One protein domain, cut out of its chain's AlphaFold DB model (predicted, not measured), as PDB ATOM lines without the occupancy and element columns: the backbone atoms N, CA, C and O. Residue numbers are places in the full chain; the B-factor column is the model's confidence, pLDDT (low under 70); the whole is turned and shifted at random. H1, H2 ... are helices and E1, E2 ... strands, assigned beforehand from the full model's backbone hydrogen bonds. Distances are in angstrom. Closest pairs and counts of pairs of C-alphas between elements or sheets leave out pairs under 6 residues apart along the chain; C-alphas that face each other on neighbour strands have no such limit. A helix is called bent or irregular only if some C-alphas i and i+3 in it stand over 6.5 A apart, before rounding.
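Overview. This is residues 36 to 195 of the 211 residues of an uncharacterized protein of Stigmatella aurantiaca (strain DW4/3-1) (UniProt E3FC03). A head and a long arm: in the head a strongly twisted sheet of six strands curls round helix H4 on one face, with H1 on the opposite face, and the arm is made of H2 and the bent helix H3, which runs back to the sheet. Residues 74 to 80, a loop between H1 and H2, stick out. The printed part has 160 residues with four named helices and six named strands, in the order E1 E2 H1 H2 H3 E3 H4 E4 E5 E6. The mixed sheet runs E2 E1 E6 E5 E4 E3, and the class is mixed, helices and strands. The whole is loose, with a radius of gyration of the C-alphas of 20.3 A, and it spans 71 by 34 by 28 A, the arm making the length.

Along the chain. E1, residues 41 to 46, begins at C-alpha 41 (151.850, 137.805, 159.984), and E2 is residues 54 to 59. H1 is residues 65 to 73. H2, residues 87 to 104, is 25.7 A long and ends at C-alpha 104 (188.639, 143.685, 127.930). H3, residues 115 to 141, was assigned by its hydrogen bonds as one helix but is bent, with C-alphas 125 and 128 7.0 A apart. Its arms are H3a, residues 115 to 125, 15.3 A, and H3b, residues 128 to 141, 20.0 A. E3 is residues 143 to 145, H4 residues 148 to 157 and E4 residues 167 to 170. E5, residues 173 to 180, is 21.3 A long, and E6, residues 186 to 191, ends at C-alpha 191 (156.590, 138.995, 154.694).

Arrangement. E2 and E1 are an antiparallel hairpin, with N 44 and O 56 2.9 A apart. E1 and E6 are antiparallel, N 45 and O 187 at 2.8 A. E4, E5 and E6 form a meander, each strand the antiparallel neighbour of the one before, with N 178 and O 188 at 2.7 A and N 168 and O 175 at 2.8 A. E3, H4 and E4 form a strand-helix-strand unit, two parallel strands with a helix between, its crossover right-handed; N 145 and O 169 are 2.8 A apart. The sheet curls round H4, whose closest C-alpha to E3 is Ala 151, 5.4 A from that of Phe 145. H1 is on the opposite face, across the strands, at 89 degrees to E5 on the local plane; the closest C-alphas, of His 68 and Ala 180, are 6.7 A apart. H3b only grazes the sheet with residues 138 to 141. H2 touches H3b with residues 87 to 94 alone, at a shallow tilt of 17 degrees, opposite ways, the closest C-alphas being those of Phe 94 and Tyr 130, 5.8 A. H2 touches H3a with residues 97 to 102 alone, at a steep tilt of 60 degrees, closest at Val 98 and Cys 122, whose C-alphas are 5.2 A apart. Every O i to N i+4 pair is within hydrogen-bond range in H3a, H3b and H4, against 3 of 5 in H1 and 13 of 14 in H2.

Size, cuts and confidence. The C-alphas farthest apart, of Asp 50 and Pro 108, are 72.6 A apart. The printed part has no cut, and the link H1 to H2 is long, with 13 residues. The mean pLDDT of the printed part is 76.8, with 39 residues under 70, among them residues 64 to 88.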
ATOM      1  N   GLN A  36     154.331 147.646 163.028       85.19
ATOM      2  CA  GLN A  36     155.523 146.971 163.563       85.19
ATOM      3  C   GLN A  36     155.278 145.470 163.765       85.19
ATOM      4  O   GLN A  36     156.221 144.682 163.776       85.19
ATOM      5  N   GLU A  37     154.014 145.068 163.899       88.44
ATOM      6  CA  GLU A  37     153.609 143.667 164.028       88.44
ATOM      7  C   GLU A  37     153.445 142.971 162.677       88.44
ATOM      8  O   GLU A  37     153.621 141.757 162.608       88.44
ATOM      9  N   LEU A  38     153.172 143.723 161.602       87.62
ATOM     10  CA  LEU A  38     152.954 143.203 160.245       87.62
ATOM     11  C   LEU A  38     153.990 142.163 159.774       87.62
ATOM     12  O   LEU A  38     153.566 141.161 159.204       87.62
ATOM     13  N   PRO A  39     155.309 142.303 160.027       87.62
ATOM     14  CA  PRO A  39     156.293 141.309 159.588       87.62
ATOM     15  C   PRO A  39     156.138 139.921 160.232       87.62
ATOM     16  O   PRO A  39     156.792 138.978 159.796       87.62
ATOM     17  N   ARG A  40     155.317 139.786 161.284       88.81
ATOM     18  CA  ARG A  40     155.043 138.519 161.986       88.81
ATOM     19  C   ARG A  40     153.806 137.793 161.462       88.81
ATOM     20  O   ARG A  40     153.511 136.703 161.941       88.81
ATOM     21  N   PHE A  41     153.080 138.378 160.514       90.25
ATOM     22  CA  PHE A  41     151.850 137.805 159.984       90.25
ATOM     23  C   PHE A  41     151.923 137.662 158.468       90.25
ATOM     24  O   PHE A  41     152.465 138.527 157.786       90.25
ATOM     25  N   ALA A  42     151.337 136.597 157.936       90.06
ATOM     26  CA  ALA A  42     150.939 136.542 156.541       90.06
ATOM     27  C   ALA A  42     149.480 136.987 156.407       90.06
ATOM     28  O   ALA A  42     148.654 136.748 157.294       90.06
ATOM     29  N   LEU A  43     149.167 137.621 155.281       91.69
ATOM     30  CA  LEU A  43     147.795 137.941 154.901       91.69
ATOM     31  C   LEU A  43     147.295 136.871 153.936       91.69
ATOM     32  O   LEU A  43     147.898 136.658 152.890       91.69
ATOM     33  N   ILE A  44     146.181 136.234 154.271       89.00
ATOM     34  CA  ILE A  44     145.524 135.235 153.434       89.00
ATOM     35  C   ILE A  44     144.214 135.835 152.944       89.00
ATOM     36  O   ILE A  44     143.399 136.289 153.746       89.00
ATOM     37  N   ILE A  45     144.016 135.854 151.633       87.50
ATOM     38  CA  ILE A  45     142.782 136.279 150.979       87.50
ATOM     39  C   ILE A  45     142.164 135.035 150.361       87.50
ATOM     40  O   ILE A  45     142.735 134.445 149.445       87.50
ATOM     41  N   HIS A  46     141.011 134.640 150.887       82.69
ATOM     42  CA  HIS A  46     140.271 133.477 150.413       82.69
ATOM     43  C   HIS A  46     139.344 133.900 149.288       82.69
ATOM     44  O   HIS A  46     138.605 134.885 149.430       82.69
ATOM     45  N   ASP A  47     139.349 133.137 148.202       72.38
ATOM     46  CA  ASP A  47     138.328 133.283 147.181       72.38
ATOM     47  C   ASP A  47     137.022 132.690 147.715       72.38
ATOM     48  O   ASP A  47     136.958 131.537 148.148       72.38
ATOM     49  N   THR A  48     135.983 133.512 147.764       63.81
ATOM     50  CA  THR A  48     134.637 133.077 148.128       63.81
ATOM     51  C   THR A  48     133.789 133.182 146.869       63.81
ATOM     52  O   THR A  48     133.868 134.166 146.133       63.81
ATOM     53  N   SER A  49     132.961 132.171 146.602       58.53
ATOM     54  CA  SER A  49     132.060 132.155 145.440       58.53
ATOM     55  C   SER A  49     131.075 133.332 145.408       58.53
ATOM     56  O   SER A  49     130.495 133.621 144.367       58.53
ATOM     57  N   ASP A  50     130.903 134.029 146.534       56.25
ATOM     58  CA  ASP A  50     129.826 134.991 146.775       56.25
ATOM     59  C   ASP A  50     130.252 136.451 146.526       56.25
ATOM     60  O   ASP A  50     129.723 137.382 147.129       56.25
ATOM     61  N   ALA A  51     131.224 136.670 145.635       60.50
ATOM     62  CA  ALA A  51     131.769 137.975 145.226       60.50
ATOM     63  C   ALA A  51     132.454 138.815 146.330       60.50
ATOM     64  O   ALA A  51     133.129 139.796 146.014       60.50
ATOM     65  N   GLN A  52     132.353 138.434 147.607       70.62
ATOM     66  CA  GLN A  52     132.999 139.132 148.718       70.62
ATOM     67  C   GLN A  52     134.154 138.306 149.288       70.62
ATOM     68  O   GLN A  52     134.002 137.582 150.275       70.62
ATOM     69  N   ALA A  53     135.328 138.441 148.664       77.62
ATOM     70  CA  ALA A  53     136.555 137.803 149.127       77.62
ATOM     71  C   ALA A  53     136.803 138.120 150.614       77.62
ATOM     72  O   ALA A  53     136.785 139.280 151.053       77.62
ATOM     73  N   SER A  54     137.022 137.071 151.403       86.56
ATOM     74  CA  SER A  54     137.329 137.204 152.825       86.56
ATOM     75  C   SER A  54     138.842 137.252 153.029       86.56
ATOM     76  O   SER A  54     139.615 136.914 152.136       86.56
ATOM     77  N   HIS A  55     139.285 137.730 154.190       89.38
ATOM     78  CA  HIS A  55     140.707 137.733 154.517       89.38
ATOM     79  C   HIS A  55     140.925 137.346 155.971       89.38
ATOM     80  O   HIS A  55     140.081 137.624 156.827       89.38
ATOM     81  N   SER A  56     142.077 136.750 156.236       89.50
ATOM     82  CA  SER A  56     142.553 136.417 157.569       89.50
ATOM     83  C   SER A  56     144.032 136.761 157.688       89.50
ATOM     84  O   SER A  56     144.789 136.647 156.726       89.50
ATOM     85  N   TRP A  57     144.437 137.176 158.881       90.38
ATOM     86  CA  TRP A  57     145.841 137.300 159.240       90.38
ATOM     87  C   TRP A  57     146.247 136.060 160.018       90.38
ATOM     88  O   TRP A  57     145.533 135.635 160.928       90.38
ATOM     89  N   GLU A  58     147.381 135.483 159.653       88.31
ATOM     90  CA  GLU A  58     147.904 134.291 160.304       88.31
ATOM     91  C   GLU A  58     149.359 134.511 160.698       88.31
ATOM     92  O   GLU A  58     150.141 135.077 159.937       88.31
ATOM     93  N   SER A  59     149.718 134.109 161.919       86.44
ATOM     94  CA  SER A  59     151.100 134.217 162.386       86.44
ATOM     95  C   SER A  59     152.006 133.380 161.496       86.44
ATOM     96  O   SER A  59     151.727 132.211 161.239       86.44
ATOM     97  N   VAL A  60     153.141 133.942 161.095       80.81
ATOM     98  CA  VAL A  60     154.121 133.243 160.251       80.81
ATOM     99  C   VAL A  60     154.704 132.007 160.937       80.81
ATOM    100  O   VAL A  60     155.162 131.098 160.259       80.81
ATOM    101  N   SER A  61     154.637 131.935 162.272       77.81
ATOM    102  CA  SER A  61     154.999 130.741 163.047       77.81
ATOM    103  C   SER A  61     154.079 129.544 162.805       77.81
ATOM    104  O   SER A  61     154.469 128.417 163.091       77.81
ATOM    105  N   ASN A  62     152.852 129.788 162.341       76.75
ATOM    106  CA  ASN A  62     151.823 128.762 162.166       76.75
ATOM    107  C   ASN A  62     151.728 128.283 160.713       76.75
ATOM    108  O   ASN A  62     151.069 127.285 160.440       76.75
ATOM    109  N   ILE A  63     152.396 128.978 159.791       70.25
ATOM    110  CA  ILE A  63     152.369 128.669 158.367       70.25
ATOM    111  C   ILE A  63     153.568 127.791 158.040       70.25
ATOM    112  O   ILE A  63     154.717 128.200 158.214       70.25
ATOM    113  N   ASP A  64     153.306 126.607 157.493       68.81
ATOM    114  CA  ASP A  64     154.353 125.802 156.875       68.81
ATOM    115  C   ASP A  64     154.749 126.424 155.527       68.81
ATOM    116  O   ASP A  64     154.203 126.128 154.458       68.81
ATOM    117  N   LEU A  65     155.701 127.355 155.588       62.69
ATOM    118  CA  LEU A  65     156.219 128.047 154.415       62.69
ATOM    119  C   LEU A  65     156.930 127.086 153.457       62.69
ATOM    120  O   LEU A  65     156.978 127.382 152.270       62.69
ATOM    121  N   SER A  66     157.428 125.928 153.906       61.16
ATOM    122  CA  SER A  66     158.153 124.995 153.031       61.16
ATOM    123  C   SER A  66     157.280 124.485 151.874       61.16
ATOM    124  O   SER A  66     157.729 124.458 150.725       61.16
ATOM    125  N   GLN A  67     155.995 124.224 152.138       59.84
ATOM    126  CA  GLN A  67     155.012 123.809 151.129       59.84
ATOM    127  C   GLN A  67     154.716 124.903 150.093       59.84
ATOM    128  O   GLN A  67     154.438 124.605 148.932       59.84
ATOM    129  N   HIS A  68     154.811 126.171 150.496       57.41
ATOM    130  CA  HIS A  68     154.491 127.335 149.664       57.41
ATOM    131  C   HIS A  68     155.725 127.872 148.919       57.41
ATOM    132  O   HIS A  68     155.628 128.409 147.815       57.41
ATOM    133  N   LEU A  69     156.915 127.689 149.497       51.97
ATOM    134  CA  LEU A  69     158.194 128.115 148.936       51.97
ATOM    135  C   LEU A  69     158.648 127.235 147.773       51.97
ATOM    136  O   LEU A  69     159.335 127.733 146.881       51.97
ATOM    137  N   HIS A  70     158.229 125.967 147.705       48.31
ATOM    138  CA  HIS A  70     158.504 125.117 146.542       48.31
ATOM    139  C   HIS A  70     157.961 125.699 145.229       48.31
ATOM    140  O   HIS A  70     158.560 125.475 144.183       48.31
ATOM    141  N   GLN A  71     156.909 126.521 145.259       47.97
ATOM    142  CA  GLN A  71     156.436 127.234 144.065       47.97
ATOM    143  C   GLN A  71     157.278 128.472 143.716       47.97
ATOM    144  O   GLN A  71     157.295 128.887 142.562       47.97
ATOM    145  N   LEU A  72     157.990 129.063 144.678       44.66
ATOM    146  CA  LEU A  72     158.891 130.199 144.442       44.66
ATOM    147  C   LEU A  72     160.318 129.763 144.057       44.66
ATOM    148  O   LEU A  72     161.035 130.515 143.391       44.66
ATOM    149  N   ILE A  73     160.733 128.566 144.491       40.59
ATOM    150  CA  ILE A  73     162.117 128.062 144.415       40.59
ATOM    151  C   ILE A  73     162.243 126.833 143.483       40.59
ATOM    152  O   ILE A  73     163.331 126.553 142.983       40.59
ATOM    153  N   GLY A  74     161.153 126.110 143.200       37.19
ATOM    154  CA  GLY A  74     161.151 124.854 142.441       37.19
ATOM    155  C   GLY A  74     161.464 125.017 140.953       37.19
ATOM    156  O   GLY A  74     160.578 125.265 140.139       37.19
ATOM    157  N   GLY A  75     162.734 124.818 140.606       38.25
ATOM    158  CA  GLY A  75     163.273 124.792 139.246       38.25
ATOM    159  C   GLY A  75     163.190 123.444 138.522       38.25
ATOM    160  O   GLY A  75     164.067 123.171 137.712       38.25
ATOM    161  N   ASP A  76     162.184 122.603 138.778       35.78
ATOM    162  CA  ASP A  76     161.994 121.361 138.007       35.78
ATOM    163  C   ASP A  76     160.517 120.981 137.844       35.78
ATOM    164  O   ASP A  76     160.034 119.992 138.375       35.78
ATOM    165  N   VAL A  77     159.769 121.811 137.119       30.88
ATOM    166  CA  VAL A  77     158.686 121.354 136.240       30.88
ATOM    167  C   VAL A  77     158.686 122.314 135.063       30.88
ATOM    168  O   VAL A  77     158.766 123.527 135.234       30.88
ATOM    169  N   GLN A  78     158.569 121.763 133.864       36.56
ATOM    170  CA  GLN A  78     158.425 122.437 132.580       36.56
ATOM    171  C   GLN A  78     157.186 123.362 132.501       36.56
ATOM    172  O   GLN A  78     156.275 123.143 131.707       36.56
ATOM    173  N   ARG A  79     157.127 124.414 133.321       31.31
ATOM    174  CA  ARG A  79     156.276 125.598 133.181       31.31
ATOM    175  C   ARG A  79     157.053 126.777 133.735       31.31
ATOM    176  O   ARG A  79     157.506 126.764 134.869       31.31
ATOM    177  N   HIS A  80     157.211 127.789 132.896       33.12
ATOM    178  CA  HIS A  80     157.925 129.010 133.212       33.12
ATOM    179  C   HIS A  80     157.245 129.723 134.388       33.12
ATOM    180  O   HIS A  80     156.298 130.483 134.190       33.12
ATOM    181  N   ILE A  81     157.732 129.504 135.609       36.22
ATOM    182  CA  ILE A  81     157.488 130.430 136.710       36.22
ATOM    183  C   ILE A  81     158.414 131.611 136.444       36.22
ATOM    184  O   ILE A  81     159.587 131.625 136.811       36.22
ATOM    185  N   ILE A  82     157.902 132.581 135.691       37.22
ATOM    186  CA  ILE A  82     158.602 133.839 135.474       37.22
ATOM    187  C   ILE A  82     158.652 134.532 136.834       37.22
ATOM    188  O   ILE A  82     157.620 134.978 137.331       37.22
ATOM    189  N   ARG A  83     159.847 134.663 137.425       40.88
ATOM    190  CA  ARG A  83     160.098 135.691 138.444       40.88
ATOM    191  C   ARG A  83     159.771 137.039 137.796       40.88
ATOM    192  O   ARG A  83     160.586 137.603 137.066       40.88
ATOM    193  N   ALA A  84     158.543 137.523 137.990       49.34
ATOM    194  CA  ALA A  84     157.975 138.662 137.260       49.34
ATOM    195  C   ALA A  84     158.732 139.988 137.494       49.34
ATOM    196  O   ALA A  84     158.515 140.982 136.782       49.34
ATOM    197  N   SER A  85     159.632 140.018 138.475       53.38
ATOM    198  CA  SER A  85     160.261 141.241 138.943       53.38
ATOM    199  C   SER A  85     161.610 141.588 138.294       53.38
ATOM    200  O   SER A  85     161.873 142.775 138.105       53.38
ATOM    201  N   CYS A  86     162.418 140.608 137.867       62.03
ATOM    202  CA  CYS A  86     163.837 140.839 137.529       62.03
ATOM    203  C   CYS A  86     164.243 140.419 136.098       62.03
ATOM    204  O   CYS A  86     165.080 141.082 135.491       62.03
ATOM    205  N   ALA A  87     163.618 139.393 135.505       56.06
ATOM    206  CA  ALA A  87     164.254 138.623 134.426       56.06
ATOM    207  C   ALA A  87     164.534 139.392 133.115       56.06
ATOM    208  O   ALA A  87     165.684 139.586 132.741       56.06
ATOM    209  N   ARG A  88     163.516 139.872 132.388       57.25
ATOM    210  CA  ARG A  88     163.719 140.069 130.937       57.25
ATOM    211  C   ARG A  88     164.686 141.167 130.485       57.25
ATOM    212  O   ARG A  88     165.288 140.990 129.443       57.25
ATOM    213  N   ASN A  89     164.837 142.275 131.212       70.69
ATOM    214  CA  ASN A  89     165.743 143.353 130.775       70.69
ATOM    215  C   ASN A  89     167.061 143.371 131.555       70.69
ATOM    216  O   ASN A  89     168.083 143.754 131.000       70.69
ATOM    217  N   CYS A  90     167.047 142.977 132.833       83.19
ATOM    218  CA  CYS A  90     168.266 142.989 133.638       83.19
ATOM    219  C   CYS A  90     169.220 141.854 133.223       83.19
ATOM    220  O   CYS A  90     170.432 142.026 133.316       83.19
ATOM    221  N   GLU A  91     168.698 140.723 132.727       82.81
ATOM    222  CA  GLU A  91     169.516 139.629 132.178       82.81
ATOM    223  C   GLU A  91     170.264 140.056 130.908       82.81
ATOM    224  O   GLU A  91     171.482 139.893 130.843       82.81
ATOM    225  N   ASP A  92     169.578 140.695 129.954       86.25
ATOM    226  CA  ASP A  92     170.197 141.193 128.717       86.25
ATOM    227  C   ASP A  92     171.332 142.196 129.007       86.25
ATOM    228  O   ASP A  92     172.406 142.144 128.394       86.25
ATOM    229  N   GLU A  93     171.126 143.102 129.970       87.50
ATOM    230  CA  GLU A  93     172.140 144.072 130.404       87.50
ATOM    231  C   GLU A  93     173.326 143.400 131.114       87.50
ATOM    232  O   GLU A  93     174.487 143.760 130.872       87.50
ATOM    233  N   PHE A  94     173.062 142.397 131.956       88.81
ATOM    234  CA  PHE A  94     174.102 141.621 132.628       88.81
ATOM    235  C   PHE A  94     174.960 140.848 131.626       88.81
ATOM    236  O   PHE A  94     176.192 140.933 131.671       88.81
ATOM    237  N   ASP A  95     174.335 140.171 130.666       90.44
ATOM    238  CA  ASP A  95     175.032 139.431 129.617       90.44
ATOM    239  C   ASP A  95     175.858 140.361 128.724       90.44
ATOM    240  O   ASP A  95     177.019 140.065 128.401       90.44
ATOM    241  N   ALA A  96     175.315 141.530 128.372       92.81
ATOM    242  CA  ALA A  96     176.049 142.558 127.640       92.81
ATOM    243  C   ALA A  96     177.274 143.062 128.426       92.81
ATOM    244  O   ALA A  96     178.363 143.209 127.847       92.81
ATOM    245  N   CYS A  97     177.134 143.268 129.741       94.44
ATOM    246  CA  CYS A  97     178.235 143.639 130.630       94.44
ATOM    247  C   CYS A  97     179.315 142.550 130.668       94.44
ATOM    248  O   CYS A  97     180.487 142.834 130.398       94.44
ATOM    249  N   VAL A  98     178.935 141.292 130.920       94.19
ATOM    250  CA  VAL A  98     179.873 140.160 131.006       94.19
ATOM    251  C   VAL A  98     180.619 139.988 129.688       94.19
ATOM    252  O   VAL A  98     181.848 139.884 129.678       94.19
ATOM    253  N   LYS A  99     179.907 140.042 128.559       95.19
ATOM    254  CA  LYS A  99     180.496 139.945 127.218       95.19
ATOM    255  C   LYS A  99     181.510 141.054 126.955       95.19
ATOM    256  O   LYS A  99     182.567 140.797 126.376       95.19
ATOM    257  N   THR A 100     181.203 142.282 127.362       96.75
ATOM    258  CA  THR A 100     182.101 143.434 127.193       96.75
ATOM    259  C   THR A 100     183.320 143.327 128.107       96.75
ATOM    260  O   THR A 100     184.445 143.536 127.655       96.75
ATOM    261  N   CYS A 101     183.124 142.901 129.354       96.50
ATOM    262  CA  CYS A 101     184.203 142.656 130.303       96.50
ATOM    263  C   CYS A 101     185.152 141.549 129.819       96.50
ATOM    264  O   CYS A 101     186.361 141.750 129.785       96.50
ATOM    265  N   VAL A 102     184.649 140.407 129.342       94.62
ATOM    266  CA  VAL A 102     185.519 139.322 128.844       94.62
ATOM    267  C   VAL A 102     186.377 139.796 127.666       94.62
ATOM    268  O   VAL A 102     187.548 139.426 127.560       94.62
ATOM    269  N   LYS A 103     185.834 140.664 126.802       94.56
ATOM    270  CA  LYS A 103     186.591 141.277 125.700       94.56
ATOM    271  C   LYS A 103     187.697 142.223 126.180       94.56
ATOM    272  O   LYS A 103     188.658 142.394 125.431       94.56
ATOM    273  N   SER A 104     187.593 142.818 127.370       94.12
ATOM    274  CA  SER A 104     188.639 143.685 127.930       94.12
ATOM    275  C   SER A 104     189.756 142.905 128.634       94.12
ATOM    276  O   SER A 104     190.878 143.400 128.731       94.12
ATOM    277  N   LEU A 105     189.508 141.652 129.041       92.88
ATOM    278  CA  LEU A 105     190.501 140.757 129.656       92.88
ATOM    279  C   LEU A 105     191.417 140.088 128.606       92.88
ATOM    280  O   LEU A 105     191.409 138.863 128.406       92.88
ATOM    281  N   ARG A 106     192.210 140.909 127.906       89.06
ATOM    282  CA  ARG A 106     193.157 140.507 126.847       89.06
ATOM    283  C   ARG A 106     194.597 140.910 127.180       89.06
ATOM    284  O   ARG A 106     194.828 141.805 127.984       89.06
ATOM    285  N   GLY A 107     195.562 140.269 126.519       89.19
ATOM    286  CA  GLY A 107     196.992 140.571 126.644       89.19
ATOM    287  C   GLY A 107     197.759 139.622 127.576       89.19
ATOM    288  O   GLY A 107     197.169 138.677 128.105       89.19
ATOM    289  N   PRO A 108     199.070 139.866 127.774       89.06
ATOM    290  CA  PRO A 108     199.966 138.966 128.510       89.06
ATOM    291  C   PRO A 108     199.501 138.679 129.941       89.06
ATOM    292  O   PRO A 108     199.574 137.546 130.394       89.06
ATOM    293  N   ASN A 109     198.912 139.670 130.615       89.62
ATOM    294  CA  ASN A 109     198.407 139.534 131.987       89.62
ATOM    295  C   ASN A 109     197.176 138.615 132.109       89.62
ATOM    296  O   ASN A 109     196.774 138.262 133.212       89.62
ATOM    297  N   TRP A 110     196.563 138.233 130.985       88.12
ATOM    298  CA  TRP A 110     195.347 137.418 130.924       88.12
ATOM    299  C   TRP A 110     195.523 136.164 130.058       88.12
ATOM    300  O   TRP A 110     194.526 135.524 129.712       88.12
ATOM    301  N   SER A 111     196.757 135.827 129.671       83.62
ATOM    302  CA  SER A 111     197.077 134.669 128.823       83.62
ATOM    303  C   SER A 111     196.862 133.335 129.548       83.62
ATOM    304  O   SER A 111     196.422 132.371 128.933       83.62
ATOM    305  N   HIS A 112     197.100 133.305 130.862       88.38
ATOM    306  CA  HIS A 112     196.958 132.113 131.705       88.38
ATOM    307  C   HIS A 112     195.515 131.850 132.163       88.38
ATOM    308  O   HIS A 112     195.205 130.772 132.661       88.38
ATOM    309  N   ALA A 113     194.617 132.827 132.004       89.50
ATOM    310  CA  ALA A 113     193.218 132.680 132.382       89.50
ATOM    311  C   ALA A 113     192.416 132.056 131.231       89.50
ATOM    312  O   ALA A 113     192.325 132.625 130.140       89.50
ATOM    313  N   ASN A 114     191.782 130.912 131.489       90.56
ATOM    314  CA  ASN A 114     190.844 130.316 130.539       90.56
ATOM    315  C   ASN A 114     189.550 131.156 130.430       90.56
ATOM    316  O   ASN A 114     189.296 132.064 131.232       90.56
ATOM    317  N   GLN A 115     188.717 130.865 129.424       86.50
ATOM    318  CA  GLN A 115     187.458 131.594 129.222       86.50
ATOM    319  C   GLN A 115     186.518 131.519 130.433       86.50
ATOM    320  O   GLN A 115     185.883 132.520 130.760       86.50
ATOM    321  N   GLY A 116     186.458 130.373 131.113       85.75
ATOM    322  CA  GLY A 116     185.634 130.183 132.305       85.75
ATOM    323  C   GLY A 116     186.047 131.110 133.449       85.75
ATOM    324  O   GLY A 116     185.201 131.810 134.003       85.75
ATOM    325  N   SER A 117     187.346 131.201 133.743       85.88
ATOM    326  CA  SER A 117     187.890 132.092 134.777       85.88
ATOM    327  C   SER A 117     187.636 133.566 134.454       85.88
ATOM    328  O   SER A 117     187.237 134.333 135.329       85.88
ATOM    329  N   LYS A 118     187.797 133.968 133.186       90.25
ATOM    330  CA  LYS A 118     187.475 135.335 132.737       90.25
ATOM    331  C   LYS A 118     185.989 135.642 132.899       90.25
ATOM    332  O   LYS A 118     185.640 136.706 133.405       90.25
ATOM    333  N   ALA A 119     185.122 134.707 132.512       85.25
ATOM    334  CA  ALA A 119     183.682 134.844 132.683       85.25
ATOM    335  C   ALA A 119     183.299 134.948 134.166       85.25
ATOM    336  O   ALA A 119     182.504 135.814 134.512       85.25
ATOM    337  N   ALA A 120     183.890 134.142 135.053       84.81
ATOM    338  CA  ALA A 120     183.632 134.201 136.493       84.81
ATOM    339  C   ALA A 120     184.010 135.563 137.105       84.81
ATOM    340  O   ALA A 120     183.186 136.178 137.782       84.81
ATOM    341  N   ILE A 121     185.203 136.085 136.790       87.19
ATOM    342  CA  ILE A 121     185.637 137.428 137.219       87.19
ATOM    343  C   ILE A 121     184.657 138.496 136.722       87.19
ATOM    344  O   ILE A 121     184.256 139.385 137.473       87.19
ATOM    345  N   CYS A 122     184.259 138.414 135.453       92.56
ATOM    346  CA  CYS A 122     183.354 139.384 134.853       92.56
ATOM    347  C   CYS A 122     181.933 139.308 135.411       92.56
ATOM    348  O   CYS A 122     181.334 140.355 135.636       92.56
ATOM    349  N   ARG A 123     181.414 138.111 135.711       85.38
ATOM    350  CA  ARG A 123     180.136 137.956 136.417       85.38
ATOM    351  C   ARG A 123     180.184 138.654 137.771       85.38
ATOM    352  O   ARG A 123     179.304 139.459 138.039       85.38
ATOM    353  N   GLY A 124     181.244 138.447 138.556       79.06
ATOM    354  CA  GLY A 124     181.419 139.135 139.840       79.06
ATOM    355  C   GLY A 124     181.440 140.664 139.715       79.06
ATOM    356  O   GLY A 124     180.819 141.353 140.515       79.06
ATOM    357  N   ARG A 125     182.089 141.208 138.676       89.81
ATOM    358  CA  ARG A 125     182.120 142.662 138.415       89.81
ATOM    359  C   ARG A 125     180.777 143.232 137.954       89.81
ATOM    360  O   ARG A 125     180.461 144.362 138.303       89.81
ATOM    361  N   CYS A 126     180.018 142.478 137.162       89.19
ATOM    362  CA  CYS A 126     178.733 142.914 136.606       89.19
ATOM    363  C   CYS A 126     177.554 142.689 137.565       89.19
ATOM    364  O   CYS A 126     176.497 143.295 137.398       89.19
ATOM    365  N   PHE A 127     177.722 141.825 138.568       81.38
ATOM    366  CA  PHE A 127     176.651 141.426 139.476       81.38
ATOM    367  C   PHE A 127     176.033 142.585 140.279       81.38
ATOM    368  O   PHE A 127     174.807 142.636 140.343       81.38
ATOM    369  N   PRO A 128     176.791 143.564 140.821       82.44
ATOM    370  CA  PRO A 128     176.191 144.681 141.556       82.44
ATOM    371  C   PRO A 128     175.166 145.461 140.722       82.44
ATOM    372  O   PRO A 128     174.028 145.634 141.149       82.44
ATOM    373  N   THR A 129     175.515 145.831 139.486       80.06
ATOM    374  CA  THR A 129     174.612 146.549 138.571       80.06
ATOM    375  C   THR A 129     173.375 145.725 138.219       80.06
ATOM    376  O   THR A 129     172.273 146.264 138.173       80.06
ATOM    377  N   TYR A 130     173.533 144.412 138.032       77.88
ATOM    378  CA  TYR A 130     172.403 143.502 137.847       77.88
ATOM    379  C   TYR A 130     171.463 143.505 139.063       77.88
ATOM    380  O   TYR A 130     170.255 143.692 138.910       77.88
ATOM    381  N   THR A 131     172.005 143.389 140.280       75.06
ATOM    382  CA  THR A 131     171.186 143.433 141.502       75.06
ATOM    383  C   THR A 131     170.510 144.790 141.708       75.06
ATOM    384  O   THR A 131     169.368 144.842 142.161       75.06
ATOM    385  N   ASP A 132     171.165 145.887 141.325       80.94
ATOM    386  CA  ASP A 132     170.589 147.230 141.379       80.94
ATOM    387  C   ASP A 132     169.449 147.401 140.371       80.94
ATOM    388  O   ASP A 132     168.404 147.951 140.730       80.94
ATOM    389  N   CYS A 133     169.611 146.886 139.147       80.44
ATOM    390  CA  CYS A 133     168.550 146.830 138.140       80.44
ATOM    391  C   CYS A 133     167.334 146.075 138.685       80.44
ATOM    392  O   CYS A 133     166.215 146.595 138.658       80.44
ATOM    393  N   CYS A 134     167.549 144.889 139.259       76.75
ATOM    394  CA  CYS A 134     166.456 144.084 139.794       76.75
ATOM    395  C   CYS A 134     165.757 144.773 140.967       76.75
ATOM    396  O   CYS A 134     164.531 144.880 140.957       76.75
ATOM    397  N   ARG A 135     166.511 145.374 141.895       73.00
ATOM    398  CA  ARG A 135     165.939 146.136 143.015       73.00
ATOM    399  C   ARG A 135     165.094 147.320 142.545       73.00
ATOM    400  O   ARG A 135     164.003 147.541 143.065       73.00
ATOM    401  N   GLN A 136     165.571 148.086 141.564       70.94
ATOM    402  CA  GLN A 136     164.827 149.233 141.033       70.94
ATOM    403  C   GLN A 136     163.534 148.796 140.342       70.94
ATOM    404  O   GLN A 136     162.485 149.406 140.551       70.94
ATOM    405  N   ARG A 137     163.577 147.715 139.555       72.50
ATOM    406  CA  ARG A 137     162.381 147.190 138.881       72.50
ATOM    407  C   ARG A 137     161.373 146.606 139.860       72.50
ATOM    408  O   ARG A 137     160.177 146.835 139.690       72.50
ATOM    409  N   GLU A 138     161.843 145.918 140.894       68.81
ATOM    410  CA  GLU A 138     161.016 145.452 142.008       68.81
ATOM    411  C   GLU A 138     160.311 146.611 142.697       68.81
ATOM    412  O   GLU A 138     159.093 146.591 142.851       68.81
ATOM    413  N   GLN A 139     161.043 147.671 143.034       65.44
ATOM    414  CA  GLN A 139     160.471 148.853 143.674       65.44
ATOM    415  C   GLN A 139     159.516 149.646 142.774       65.44
ATOM    416  O   GLN A 139     158.595 150.282 143.299       65.44
ATOM    417  N   ALA A 140     159.746 149.640 141.459       64.19
ATOM    418  CA  ALA A 140     158.901 150.309 140.471       64.19
ATOM    419  C   ALA A 140     157.598 149.545 140.202       64.19
ATOM    420  O   ALA A 140     156.575 150.163 139.923       64.19
ATOM    421  N   LYS A 141     157.628 148.210 140.290       71.88
ATOM    422  CA  LYS A 141     156.446 147.355 140.121       71.88
ATOM    423  C   LYS A 141     155.733 147.030 141.432       71.88
ATOM    424  O   LYS A 141     154.641 146.473 141.388       71.88
ATOM    425  N   ALA A 142     156.336 147.342 142.579       79.44
ATOM    426  CA  ALA A 142     155.724 147.069 143.868       79.44
ATOM    427  C   ALA A 142     154.432 147.876 144.043       79.44
ATOM    428  O   ALA A 142     154.426 149.102 143.898       79.44
ATOM    429  N   LEU A 143     153.359 147.188 144.423       86.88
ATOM    430  CA  LEU A 143     152.101 147.823 144.809       86.88
ATOM    431  C   LEU A 143     152.280 148.428 146.201       86.88
ATOM    432  O   LEU A 143     152.668 147.718 147.124       86.88
ATOM    433  N   LYS A 144     152.053 149.733 146.370       90.00
ATOM    434  CA  LYS A 144     152.335 150.440 147.630       90.00
ATOM    435  C   LYS A 144     151.058 150.997 148.235       90.00
ATOM    436  O   LYS A 144     150.380 151.810 147.615       90.00
ATOM    437  N   PHE A 145     150.799 150.616 149.477       93.06
ATOM    438  CA  PHE A 145     149.655 151.059 150.255       93.06
ATOM    439  C   PHE A 145     150.137 151.629 151.593       93.06
ATOM    440  O   PHE A 145     150.775 150.912 152.369       93.06
ATOM    441  N   PRO A 146     149.856 152.904 151.904       88.69
ATOM    442  CA  PRO A 146     150.255 153.501 153.178       88.69
ATOM    443  C   PRO A 146     149.471 152.933 154.372       88.69
ATOM    444  O   PRO A 146     149.956 153.003 155.497       88.69
ATOM    445  N   VAL A 147     148.283 152.366 154.138       90.81
ATOM    446  CA  VAL A 147     147.364 151.882 155.179       90.81
ATOM    447  C   VAL A 147     146.940 150.441 154.890       90.81
ATOM    448  O   VAL A 147     146.706 150.076 153.740       90.81
ATOM    449  N   VAL A 148     146.829 149.627 155.946       90.94
ATOM    450  CA  VAL A 148     146.517 148.190 155.861       90.94
ATOM    451  C   VAL A 148     145.160 147.926 155.211       90.94
ATOM    452  O   VAL A 148     145.088 147.130 154.283       90.94
ATOM    453  N   ASP A 149     144.101 148.604 155.657       90.44
ATOM    454  CA  ASP A 149     142.745 148.366 155.137       90.44
ATOM    455  C   ASP A 149     142.636 148.682 153.645       90.44
ATOM    456  O   ASP A 149     142.104 147.883 152.882       90.44
ATOM    457  N   GLN A 150     143.262 149.778 153.206       91.81
ATOM    458  CA  GLN A 150     143.325 150.132 151.788       91.81
ATOM    459  C   GLN A 150     144.008 149.040 150.955       91.81
ATOM    460  O   GLN A 150     143.554 148.737 149.852       91.81
ATOM    461  N   ALA A 151     145.088 148.449 151.474       91.94
ATOM    462  CA  ALA A 151     145.762 147.342 150.808       91.94
ATOM    463  C   ALA A 151     144.843 146.124 150.698       91.94
ATOM    464  O   ALA A 151     144.671 145.580 149.614       91.94
ATOM    465  N   VAL A 152     144.231 145.714 151.814       91.38
ATOM    466  CA  VAL A 152     143.349 144.541 151.874       91.38
ATOM    467  C   VAL A 152     142.173 144.689 150.912       91.38
ATOM    468  O   VAL A 152     141.883 143.759 150.160       91.38
ATOM    469  N   ASP A 153     141.517 145.847 150.902       91.38
ATOM    470  CA  ASP A 153     140.363 146.098 150.038       91.38
ATOM    471  C   ASP A 153     140.756 146.092 148.558       91.38
ATOM    472  O   ASP A 153     140.079 145.466 147.736       91.38
ATOM    473  N   TRP A 154     141.894 146.706 148.215       91.25
ATOM    474  CA  TRP A 154     142.401 146.682 146.845       91.25
ATOM    475  C   TRP A 154     142.749 145.260 146.393       91.25
ATOM    476  O   TRP A 154     142.327 144.846 145.312       91.25
ATOM    477  N   LEU A 155     143.459 144.495 147.233       89.56
ATOM    478  CA  LEU A 155     143.888 143.126 146.932       89.56
ATOM    479  C   LEU A 155     142.695 142.181 146.739       89.56
ATOM    480  O   LEU A 155     142.722 141.351 145.837       89.56
ATOM    481  N   LYS A 156     141.624 142.326 147.530       86.38
ATOM    482  CA  LYS A 156     140.376 141.566 147.334       86.38
ATOM    483  C   LYS A 156     139.729 141.856 145.981       86.38
ATOM    484  O   LYS A 156     139.260 140.934 145.311       86.38
ATOM    485  N   SER A 157     139.705 143.132 145.588       86.00
ATOM    486  CA  SER A 157     139.077 143.581 144.343       86.00
ATOM    487  C   SER A 157     139.880 143.219 143.092       86.00
ATOM    488  O   SER A 157     139.277 143.052 142.041       86.00
ATOM    489  N   HIS A 158     141.207 143.092 143.195       83.38
ATOM    490  CA  HIS A 158     142.102 142.849 142.051       83.38
ATOM    491  C   HIS A 158     142.784 141.476 142.113       83.38
ATOM    492  O   HIS A 158     143.787 141.249 141.444       83.38
ATOM    493  N   ARG A 159     142.261 140.545 142.920       78.00
ATOM    494  CA  ARG A 159     142.886 139.239 143.185       78.00
ATOM    495  C   ARG A 159     143.231 138.432 141.927       78.00
ATOM    496  O   ARG A 159     144.262 137.774 141.901       78.00
ATOM    497  N   GLU A 160     142.413 138.530 140.884       75.25
ATOM    498  CA  GLU A 160     142.616 137.821 139.610       75.25
ATOM    499  C   GLU A 160     143.752 138.415 138.758       75.25
ATOM    500  O   GLU A 160     144.302 137.738 137.891       75.25
ATOM    501  N   GLU A 161     144.140 139.665 139.016       73.94
ATOM    502  CA  GLU A 161     145.197 140.376 138.284       73.94
ATOM    503  C   GLU A 161     146.576 140.230 138.953       73.94
ATOM    504  O   GLU A 161     147.603 140.607 138.380       73.94
ATOM    505  N   ILE A 162     146.622 139.685 140.173       77.12
ATOM    506  CA  ILE A 162     147.844 139.596 140.973       77.12
ATOM    507  C   ILE A 162     148.596 138.305 140.649       77.12
ATOM    508  O   ILE A 162     148.108 137.194 140.843       77.12
ATOM    509  N   LEU A 163     149.847 138.459 140.220       75.12
ATOM    510  CA  LEU A 163     150.730 137.341 139.896       75.12
ATOM    511  C   LEU A 163     151.555 136.889 141.108       75.12
ATOM    512  O   LEU A 163     151.966 137.704 141.940       75.12
ATOM    513  N   VAL A 164     151.883 135.593 141.150       75.38
ATOM    514  CA  VAL A 164     152.880 135.031 142.079       75.38
ATOM    515  C   VAL A 164     154.201 135.800 141.954       75.38
ATOM    516  O   VAL A 164     154.657 136.100 140.850       75.38
ATOM    517  N   GLY A 165     154.820 136.119 143.090       70.38
ATOM    518  CA  GLY A 165     156.065 136.885 143.163       70.38
ATOM    519  C   GLY A 165     155.881 138.404 143.117       70.38
ATOM    520  O   GLY A 165     156.869 139.134 143.197       70.38
ATOM    521  N   THR A 166     154.646 138.908 143.012       78.50
ATOM    522  CA  THR A 166     154.373 140.348 143.132       78.50
ATOM    523  C   THR A 166     154.763 140.842 144.520       78.50
ATOM    524  O   THR A 166     154.387 140.242 145.528       78.50
ATOM    525  N   VAL A 167     155.492 141.958 144.571       84.25
ATOM    526  CA  VAL A 167     155.835 142.633 145.825       84.25
ATOM    527  C   VAL A 167     154.744 143.643 146.167       84.25
ATOM    528  O   VAL A 167     154.417 144.517 145.363       84.25
ATOM    529  N   VAL A 168     154.199 143.548 147.375       88.06
ATOM    530  CA  VAL A 168     153.196 144.469 147.917       88.06
ATOM    531  C   VAL A 168     153.755 145.093 149.189       88.06
ATOM    532  O   VAL A 168     154.122 144.389 150.121       88.06
ATOM    533  N   VAL A 169     153.839 146.416 149.245       90.25
ATOM    534  CA  VAL A 169     154.304 147.157 150.420       90.25
ATOM    535  C   VAL A 169     153.096 147.736 151.144       90.25
ATOM    536  O   VAL A 169     152.413 148.603 150.604       90.25
ATOM    537  N   ILE A 170     152.853 147.281 152.370       92.50
ATOM    538  CA  ILE A 170     151.719 147.686 153.206       92.50
ATOM    539  C   ILE A 170     152.265 148.384 154.448       92.50
ATOM    540  O   ILE A 170     153.015 147.785 155.214       92.50
ATOM    541  N   ALA A 171     151.915 149.658 154.638       92.38
ATOM    542  CA  ALA A 171     152.372 150.486 155.759       92.38
ATOM    543  C   ALA A 171     153.903 150.441 155.979       92.38
ATOM    544  O   ALA A 171     154.388 150.447 157.108       92.38
ATOM    545  N   GLY A 172     154.673 150.372 154.885       86.00
ATOM    546  CA  GLY A 172     156.141 150.307 154.908       86.00
ATOM    547  C   GLY A 172     156.741 148.902 155.037       86.00
ATOM    548  O   GLY A 172     157.958 148.766 154.958       86.00
ATOM    549  N   VAL A 173     155.923 147.855 155.174       89.38
ATOM    550  CA  VAL A 173     156.372 146.457 155.247       89.38
ATOM    551  C   VAL A 173     156.170 145.770 153.901       89.38
ATOM    552  O   VAL A 173     155.084 145.830 153.332       89.38
ATOM    553  N   ALA A 174     157.217 145.127 153.382       87.06
ATOM    554  CA  ALA A 174     157.170 144.412 152.111       87.06
ATOM    555  C   ALA A 174     156.676 142.968 152.287       87.06
ATOM    556  O   ALA A 174     157.184 142.219 153.122       87.06
ATOM    557  N   PHE A 175     155.736 142.578 151.436       88.00
ATOM    558  CA  PHE A 175     155.170 141.245 151.311       88.00
ATOM    559  C   PHE A 175     155.371 140.732 149.887       88.00
ATOM    560  O   PHE A 175     155.384 141.518 148.939       88.00
ATOM    561  N   VAL A 176     155.490 139.420 149.731       84.19
ATOM    562  CA  VAL A 176     155.541 138.740 148.435       84.19
ATOM    563  C   VAL A 176     154.324 137.840 148.308       84.19
ATOM    564  O   VAL A 176     154.004 137.083 149.225       84.19
ATOM    565  N   VAL A 177     153.640 137.935 147.170       84.06
ATOM    566  CA  VAL A 177     152.469 137.111 146.869       84.06
ATOM    567  C   VAL A 177     152.903 135.690 146.511       84.06
ATOM    568  O   VAL A 177     153.710 135.483 145.604       84.06
ATOM    569  N   VAL A 178     152.311 134.715 147.187       78.62
ATOM    570  CA  VAL A 178     152.371 133.283 146.894       78.62
ATOM    571  C   VAL A 178     150.943 132.760 146.714       78.62
ATOM    572  O   VAL A 178     149.995 133.309 147.274       78.62
ATOM    573  N   VAL A 179     150.758 131.727 145.894       70.31
ATOM    574  CA  VAL A 179     149.429 131.151 145.618       70.31
ATOM    575  C   VAL A 179     149.352 129.774 146.253       70.31
ATOM    576  O   VAL A 179     150.139 128.904 145.899       70.31
ATOM    577  N   ALA A 180     148.388 129.550 147.142       59.06
ATOM    578  CA  ALA A 180     148.167 128.239 147.744       59.06
ATOM    579  C   ALA A 180     147.046 127.467 147.029       59.06
ATOM    580  O   ALA A 180     145.990 128.018 146.713       59.06
ATOM    581  N   GLY A 181     147.275 126.168 146.810       49.78
ATOM    582  CA  GLY A 181     146.287 125.218 146.289       49.78
ATOM    583  C   GLY A 181     146.331 124.988 144.772       49.78
ATOM    584  O   GLY A 181     146.646 125.874 143.975       49.78
ATOM    585  N   SER A 182     145.984 123.767 144.352       40.41
ATOM    586  CA  SER A 182     145.784 123.413 142.943       40.41
ATOM    587  C   SER A 182     144.500 124.073 142.426       40.41
ATOM    588  O   SER A 182     143.431 123.473 142.482       40.41
ATOM    589  N   GLY A 183     144.590 125.325 141.977       47.34
ATOM    590  CA  GLY A 183     143.447 126.052 141.409       47.34
ATOM    591  C   GLY A 183     143.329 127.533 141.774       47.34
ATOM    592  O   GLY A 183     142.386 128.157 141.314       47.34
ATOM    593  N   GLY A 184     144.249 128.110 142.560       55.56
ATOM    594  CA  GLY A 184     144.224 129.553 142.858       55.56
ATOM    595  C   GLY A 184     143.191 129.984 143.907       55.56
ATOM    596  O   GLY A 184     142.804 131.144 143.932       55.56
ATOM    597  N   ALA A 185     142.755 129.068 144.776       64.12
ATOM    598  CA  ALA A 185     141.667 129.306 145.731       64.12
ATOM    599  C   ALA A 185     141.989 130.334 146.839       64.12
ATOM    600  O   ALA A 185     141.076 130.831 147.497       64.12
ATOM    601  N   ALA A 186     143.266 130.660 147.067       75.88
ATOM    602  CA  ALA A 186     143.658 131.711 147.999       75.88
ATOM    603  C   ALA A 186     144.958 132.412 147.576       75.88
ATOM    604  O   ALA A 186     145.927 131.772 147.150       75.88
ATOM    605  N   LEU A 187     144.991 133.735 147.756       82.69
ATOM    606  CA  LEU A 187     146.211 134.538 147.685       82.69
ATOM    607  C   LEU A 187     146.819 134.645 149.080       82.69
ATOM    608  O   LEU A 187     146.150 135.082 150.014       82.69
ATOM    609  N   ILE A 188     148.096 134.303 149.215       86.44
ATOM    610  CA  ILE A 188     148.835 134.445 150.468       86.44
ATOM    611  C   ILE A 188     149.941 135.475 150.261       86.44
ATOM    612  O   ILE A 188     150.712 135.403 149.313       86.44
ATOM    613  N   LEU A 189     150.039 136.453 151.148       90.12
ATOM    614  CA  LEU A 189     151.098 137.452 151.160       90.12
ATOM    615  C   LEU A 189     152.019 137.156 152.338       90.12
ATOM    616  O   LEU A 189     151.627 137.319 153.494       90.12
ATOM    617  N   VAL A 190     153.247 136.739 152.039       87.19
ATOM    618  CA  VAL A 190     154.264 136.390 153.039       87.19
ATOM    619  C   VAL A 190     155.225 137.569 153.223       87.19
ATOM    620  O   VAL A 190     155.673 138.132 152.221       87.19
ATOM    621  N   PRO A 191     155.585 137.960 154.459       87.50
ATOM    622  CA  PRO A 191     156.590 138.995 154.694       87.50
ATOM    623  C   PRO A 191     157.915 138.680 153.992       87.50
ATOM    624  O   PRO A 191     158.495 137.611 154.185       87.50
ATOM    625  N   ALA A 192     158.436 139.635 153.217       81.88
ATOM    626  CA  ALA A 192     159.646 139.442 152.414       81.88
ATOM    627  C   ALA A 192     160.875 139.080 153.266       81.88
ATOM    628  O   ALA A 192     161.745 138.341 152.817       81.88
ATOM    629  N   VAL A 193     160.921 139.536 154.524       77.50
ATOM    630  CA  VAL A 193     161.993 139.221 155.487       77.50
ATOM    631  C   VAL A 193     162.168 137.723 155.743       77.50
ATOM    632  O   VAL A 193     163.264 137.299 156.090       77.50
ATOM    633  N   LEU A 194     161.124 136.915 155.535       72.31
ATOM    634  CA  LEU A 194     161.198 135.459 155.680       72.31
ATOM    635  C   LEU A 194     161.835 134.784 154.463       72.31
ATOM    636  O   LEU A 194     162.364 133.684 154.577       72.31
ATOM    637  N   LEU A 195     161.811 135.450 153.307       64.50
ATOM    638  CA  LEU A 195     162.329 134.925 152.044       64.50
ATOM    639  C   LEU A 195     163.819 135.219 151.865       64.50
ATOM    640  O   LEU A 195     164.530 134.418 151.261       64.50
TER     641      LEU A 195